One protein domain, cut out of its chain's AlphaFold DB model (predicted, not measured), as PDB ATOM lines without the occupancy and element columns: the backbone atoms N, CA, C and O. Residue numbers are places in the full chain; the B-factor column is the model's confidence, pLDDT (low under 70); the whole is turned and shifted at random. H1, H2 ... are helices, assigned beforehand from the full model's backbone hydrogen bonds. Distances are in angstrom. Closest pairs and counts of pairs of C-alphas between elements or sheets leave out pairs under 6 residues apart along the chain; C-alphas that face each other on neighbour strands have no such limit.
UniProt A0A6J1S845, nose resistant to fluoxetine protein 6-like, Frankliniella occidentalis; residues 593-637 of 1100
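This is residues 593 to 637 of the 1100 residues of the protein "nose resistant to fluoxetine protein 6-like" of Frankliniella occidentalis (UniProt A0A6J1S845). One long helix, H1, makes the length of a thin rod; after H1 the backbone folds back through a loop, residues 623 to 628, and the short helix H2 packs crosswise on the later part of H1, at residues 612 to 620. The first end of H1 sticks out, with residues 596 to 602 standing free. The printed part has 45 residues with two named helices, H1 then H2, and no named strand; its class is all helix. It is only just extended, close to loose, with a radius of gyration of the C-alphas of 14.1 A, and spans 48 by 16 by 10 A.

H1, residues 597 to 622, touches H2, residues 629 to 635, with its residues 612 to 620 alone. Their closest C-alphas, those of Gly 616 and Leu 633, are 4.3 A apart. Their lines are about perpendicular, at 87 degrees. In H1 and H2 every O i to N i+4 pair is within hydrogen-bond range.

H1 measures 37.1 A from C-alpha 597 at (119.662, 154.712, 199.566) to C-alpha 622 at (133.009, 150.504, 165.171). H2 measures 10.3 A and ends with C-alpha 635 at (124.734, 142.011, 173.711).

The C-alphas farthest apart, those of Pro 593 and Thr 624, are 48.2 A apart. The link from H1 to H2, 6 residues, is short. The printed part has no cut, and no printed residue has a pLDDT under 70.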
ATOM      1  N   PRO A 593     111.608 164.564 200.829       80.94
ATOM      2  CA  PRO A 593     112.759 164.044 201.562       80.94
ATOM      3  C   PRO A 593     113.940 163.814 200.607       80.94
ATOM      4  O   PRO A 593     113.709 163.560 199.419       80.94
ATOM      5  N   PRO A 594     115.200 163.863 201.073       88.38
ATOM      6  CA  PRO A 594     116.350 163.524 200.235       88.38
ATOM      7  C   PRO A 594     116.193 162.123 199.621       88.38
ATOM      8  O   PRO A 594     115.417 161.302 200.116       88.38
ATOM      9  N   PHE A 595     116.888 161.848 198.514       90.75
ATOM     10  CA  PHE A 595     116.843 160.521 197.889       90.75
ATOM     11  C   PHE A 595     117.296 159.448 198.883       90.75
ATOM     12  O   PHE A 595     118.370 159.565 199.475       90.75
ATOM     13  N   SER A 596     116.482 158.405 199.052       91.81
ATOM     14  CA  SER A 596     116.826 157.270 199.904       91.81
ATOM     15  C   SER A 596     117.918 156.415 199.258       91.81
ATOM     16  O   SER A 596     118.138 156.459 198.044       91.81
ATOM     17  N   GLU A 597     118.593 155.589 200.057       92.50
ATOM     18  CA  GLU A 597     119.662 154.712 199.566       92.50
ATOM     19  C   GLU A 597     119.182 153.800 198.423       92.50
ATOM     20  O   GLU A 597     119.867 153.660 197.409       92.50
ATOM     21  N   GLY A 598     117.965 153.253 198.535       92.75
ATOM     22  CA  GLY A 598     117.346 152.424 197.496       92.75
ATOM     23  C   GLY A 598     117.083 153.184 196.192       92.75
ATOM     24  O   GLY A 598     117.325 152.653 195.109       92.75
ATOM     25  N   GLU A 599     116.658 154.447 196.276       94.31
ATOM     26  CA  GLU A 599     116.446 155.307 195.105       94.31
ATOM     27  C   GLU A 599     117.764 155.655 194.408       94.31
ATOM     28  O   GLU A 599     117.851 155.570 193.181       94.31
ATOM     29  N   ILE A 600     118.808 155.984 195.176       95.62
ATOM     30  CA  ILE A 600     120.154 156.249 194.646       95.62
ATOM     31  C   ILE A 600     120.698 154.996 193.947       95.62
ATOM     32  O   ILE A 600     121.174 155.082 192.812       95.62
ATOM     33  N   VAL A 601     120.575 153.821 194.574       96.00
ATOM     34  CA  VAL A 601     120.977 152.534 193.982       96.00
ATOM     35  C   VAL A 601     120.202 152.251 192.692       96.00
ATOM     36  O   VAL A 601     120.821 151.906 191.684       96.00
ATOM     37  N   TYR A 602     118.881 152.451 192.670       95.94
ATOM     38  CA  TYR A 602     118.069 152.236 191.470       95.94
ATOM     39  C   TYR A 602     118.459 153.189 190.324       95.94
ATOM     40  O   TYR A 602     118.663 152.740 189.192       95.94
ATOM     41  N   ILE A 603     118.657 154.483 190.610       96.06
ATOM     42  CA  ILE A 603     119.134 155.478 189.632       96.06
ATOM     43  C   ILE A 603     120.501 155.067 189.061       96.06
ATOM     44  O   ILE A 603     120.694 155.100 187.842       96.06
ATOM     45  N   VAL A 604     121.435 154.626 189.911       96.75
ATOM     46  CA  VAL A 604     122.764 154.156 189.485       96.75
ATOM     47  C   VAL A 604     122.662 152.898 188.615       96.75
ATOM     48  O   VAL A 604     123.327 152.830 187.581       96.75
ATOM     49  N   VAL A 605     121.801 151.932 188.956       95.50
ATOM     50  CA  VAL A 605     121.566 150.728 188.134       95.50
ATOM     51  C   VAL A 605     121.014 151.095 186.752       95.50
ATOM     52  O   VAL A 605     121.530 150.609 185.742       95.50
ATOM     53  N   VAL A 606     120.028 151.996 186.674       95.56
ATOM     54  CA  VAL A 606     119.486 152.486 185.392       95.56
ATOM     55  C   VAL A 606     120.565 153.209 184.578       95.56
ATOM     56  O   VAL A 606     120.727 152.921 183.389       95.56
ATOM     57  N   ALA A 607     121.354 154.088 185.200       96.06
ATOM     58  CA  ALA A 607     122.447 154.795 184.533       96.06
ATOM     59  C   ALA A 607     123.520 153.830 183.992       96.06
ATOM     60  O   ALA A 607     123.957 153.965 182.848       96.06
ATOM     61  N   VAL A 608     123.899 152.808 184.768       95.38
ATOM     62  CA  VAL A 608     124.843 151.761 184.345       95.38
ATOM     63  C   VAL A 608     124.289 150.949 183.170       95.38
ATOM     64  O   VAL A 608     125.025 150.711 182.210       95.38
ATOM     65  N   LEU A 609     123.004 150.576 183.179       94.19
ATOM     66  CA  LEU A 609     122.364 149.886 182.051       94.19
ATOM     67  C   LEU A 609     122.377 150.744 180.775       94.19
ATOM     68  O   LEU A 609     122.761 150.254 179.711       94.19
ATOM     69  N   VAL A 610     122.048 152.037 180.872       95.00
ATOM     70  CA  VAL A 610     122.129 152.977 179.739       95.00
ATOM     71  C   VAL A 610     123.569 153.101 179.223       95.00
ATOM     72  O   VAL A 610     123.797 153.006 178.016       95.00
ATOM     73  N   LEU A 611     124.564 153.222 180.109       94.69
ATOM     74  CA  LEU A 611     125.981 153.276 179.726       94.69
ATOM     75  C   LEU A 611     126.465 151.975 179.061       94.69
ATOM     76  O   LEU A 611     127.208 152.037 178.075       94.69
ATOM     77  N   MET A 612     126.021 150.801 179.531       93.12
ATOM     78  CA  MET A 612     126.296 149.512 178.883       93.12
ATOM     79  C   MET A 612     125.679 149.434 177.483       93.12
ATOM     80  O   MET A 612     126.342 148.974 176.553       93.12
ATOM     81  N   VAL A 613     124.448 149.921 177.312       94.06
ATOM     82  CA  VAL A 613     123.729 149.943 176.029       94.06
ATOM     83  C   VAL A 613     124.377 150.899 175.026       94.06
ATOM     84  O   VAL A 613     124.604 150.526 173.869       94.06
ATOM     85  N   MET A 614     124.762 152.103 175.457       93.12
ATOM     86  CA  MET A 614     125.473 153.072 174.615       93.12
ATOM     87  C   MET A 614     126.855 152.544 174.205       93.12
ATOM     88  O   MET A 614     127.175 152.506 173.014       93.12
ATOM     89  N   SER A 615     127.635 152.033 175.164       92.50
ATOM     90  CA  SER A 615     128.949 151.421 174.909       92.50
ATOM     91  C   SER A 615     128.845 150.199 173.994       92.50
ATOM     92  O   SER A 615     129.622 150.043 173.050       92.50
ATOM     93  N   GLY A 616     127.855 149.340 174.237       92.56
ATOM     94  CA  GLY A 616     127.563 148.151 173.445       92.56
ATOM     95  C   GLY A 616     127.209 148.469 172.000       92.56
ATOM     96  O   GLY A 616     127.732 147.837 171.082       92.56
ATOM     97  N   THR A 617     126.380 149.493 171.797       93.12
ATOM     98  CA  THR A 617     126.001 149.994 170.471       93.12
ATOM     99  C   THR A 617     127.216 150.568 169.737       93.12
ATOM    100  O   THR A 617     127.476 150.177 168.599       93.12
ATOM    101  N   LEU A 618     128.021 151.408 170.400       91.88
ATOM    102  CA  LEU A 618     129.238 151.999 169.831       91.88
ATOM    103  C   LEU A 618     130.247 150.921 169.385       91.88
ATOM    104  O   LEU A 618     130.734 150.942 168.252       91.88
ATOM    105  N   ILE A 619     130.510 149.925 170.239       90.62
ATOM    106  CA  ILE A 619     131.390 148.787 169.921       90.62
ATOM    107  C   ILE A 619     130.810 147.945 168.772       90.62
ATOM    108  O   ILE A 619     131.564 147.433 167.941       90.62
ATOM    109  N   ASP A 620     129.486 147.791 168.684       89.44
ATOM    110  CA  ASP A 620     128.869 146.995 167.625       89.44
ATOM    111  C   ASP A 620     128.962 147.659 166.240       89.44
ATOM    112  O   ASP A 620     129.103 146.941 165.243       89.44
ATOM    113  N   PHE A 621     128.957 148.996 166.178       88.38
ATOM    114  CA  PHE A 621     129.232 149.764 164.959       88.38
ATOM    115  C   PHE A 621     130.725 149.792 164.589       88.38
ATOM    116  O   PHE A 621     131.061 149.452 163.457       88.38
ATOM    117  N   PHE A 622     131.618 150.167 165.515       87.06
ATOM    118  CA  PHE A 622     133.009 150.504 165.171       87.06
ATOM    119  C   PHE A 622     134.030 149.361 165.322       87.06
ATOM    120  O   PHE A 622     135.059 149.370 164.645       87.06
ATOM    121  N   ALA A 623     133.809 148.365 166.190       81.25
ATOM    122  CA  ALA A 623     134.837 147.357 166.478       81.25
ATOM    123  C   ALA A 623     134.731 146.119 165.571       81.25
ATOM    124  O   ALA A 623     133.759 145.373 165.633       81.25
ATOM    125  N   THR A 624     135.776 145.808 164.802       71.88
ATOM    126  CA  THR A 624     135.810 144.603 163.942       71.88
ATOM    127  C   THR A 624     136.014 143.297 164.725       71.88
ATOM    128  O   THR A 624     135.451 142.264 164.366       71.88
ATOM    129  N   LYS A 625     136.782 143.320 165.826       71.50
ATOM    130  CA  LYS A 625     137.078 142.143 166.671       71.50
ATOM    131  C   LYS A 625     136.313 142.199 168.002       71.50
ATOM    132  O   LYS A 625     136.630 143.002 168.881       71.50
ATOM    133  N   LYS A 626     135.332 141.302 168.160       72.88
ATOM    134  CA  LYS A 626     134.379 141.245 169.287       72.88
ATOM    135  C   LYS A 626     134.657 140.009 170.170       72.88
ATOM    136  O   LYS A 626     134.039 138.963 169.993       72.88
ATOM    137  N   LYS A 627     135.636 140.120 171.082       75.50
ATOM    138  CA  LYS A 627     136.064 139.084 172.058       75.50
ATOM    139  C   LYS A 627     136.106 139.650 173.489       75.50
ATOM    140  O   LYS A 627     136.200 140.865 173.657       75.50
ATOM    141  N   GLY A 628     136.087 138.781 174.506       79.56
ATOM    142  CA  GLY A 628     136.167 139.179 175.923       79.56
ATOM    143  C   GLY A 628     135.001 140.079 176.346       79.56
ATOM    144  O   GLY A 628     133.901 139.936 175.818       79.56
ATOM    145  N   LEU A 629     135.243 141.050 177.233       78.00
ATOM    146  CA  LEU A 629     134.231 142.012 177.707       78.00
ATOM    147  C   LEU A 629     133.477 142.729 176.566       78.00
ATOM    148  O   LEU A 629     132.277 142.976 176.670       78.00
ATOM    149  N   ARG A 630     134.142 142.978 175.424       81.44
ATOM    150  CA  ARG A 630     133.506 143.564 174.225       81.44
ATOM    151  C   ARG A 630     132.392 142.688 173.647       81.44
ATOM    152  O   ARG A 630     131.517 143.215 172.972       81.44
ATOM    153  N   TRP A 631     132.413 141.372 173.873       80.69
ATOM    154  CA  TRP A 631     131.320 140.487 173.459       80.69
ATOM    155  C   TRP A 631     130.075 140.723 174.320       80.69
ATOM    156  O   TRP A 631     128.990 140.830 173.756       80.69
ATOM    157  N   ILE A 632     130.245 140.858 175.642       82.25
ATOM    158  CA  ILE A 632     129.155 141.088 176.602       82.25
ATOM    159  C   ILE A 632     128.496 142.437 176.316       82.25
ATOM    160  O   ILE A 632     127.293 142.482 176.100       82.25
ATOM    161  N   LEU A 633     129.281 143.514 176.197       85.06
ATOM    162  CA  LEU A 633     128.746 144.842 175.872       85.06
ATOM    163  C   LEU A 633     127.967 144.837 174.546       85.06
ATOM    164  O   LEU A 633     126.874 145.383 174.473       85.06
ATOM    165  N   VAL A 634     128.448 144.136 173.513       87.50
ATOM    166  CA  VAL A 634     127.730 144.003 172.231       87.50
ATOM    167  C   VAL A 634     126.367 143.295 172.363       87.50
ATOM    168  O   VAL A 634     125.523 143.477 171.490       87.50
ATOM    169  N   VAL A 635     126.088 142.543 173.437       87.50
ATOM    170  CA  VAL A 635     124.734 142.011 173.711       87.50
ATOM    171  C   VAL A 635     123.728 143.134 173.981       87.50
ATOM    172  O   VAL A 635     122.583 143.025 173.551       87.50
ATOM    173  N   PHE A 636     124.173 144.227 174.602       90.31
ATOM    174  CA  PHE A 636     123.375 145.415 174.917       90.31
ATOM    175  C   PHE A 636     123.274 146.414 173.740       90.31
ATOM    176  O   PHE A 636     122.747 147.509 173.891       90.31
ATOM    177  N   SER A 637     123.757 146.055 172.543       93.44
ATOM    178  CA  SER A 637     123.646 146.886 171.335       93.44
ATOM    179  C   SER A 637     122.182 147.116 170.928       93.44
ATOM    180  O   SER A 637     121.493 146.171 170.530       93.44
TER     181      SER A 637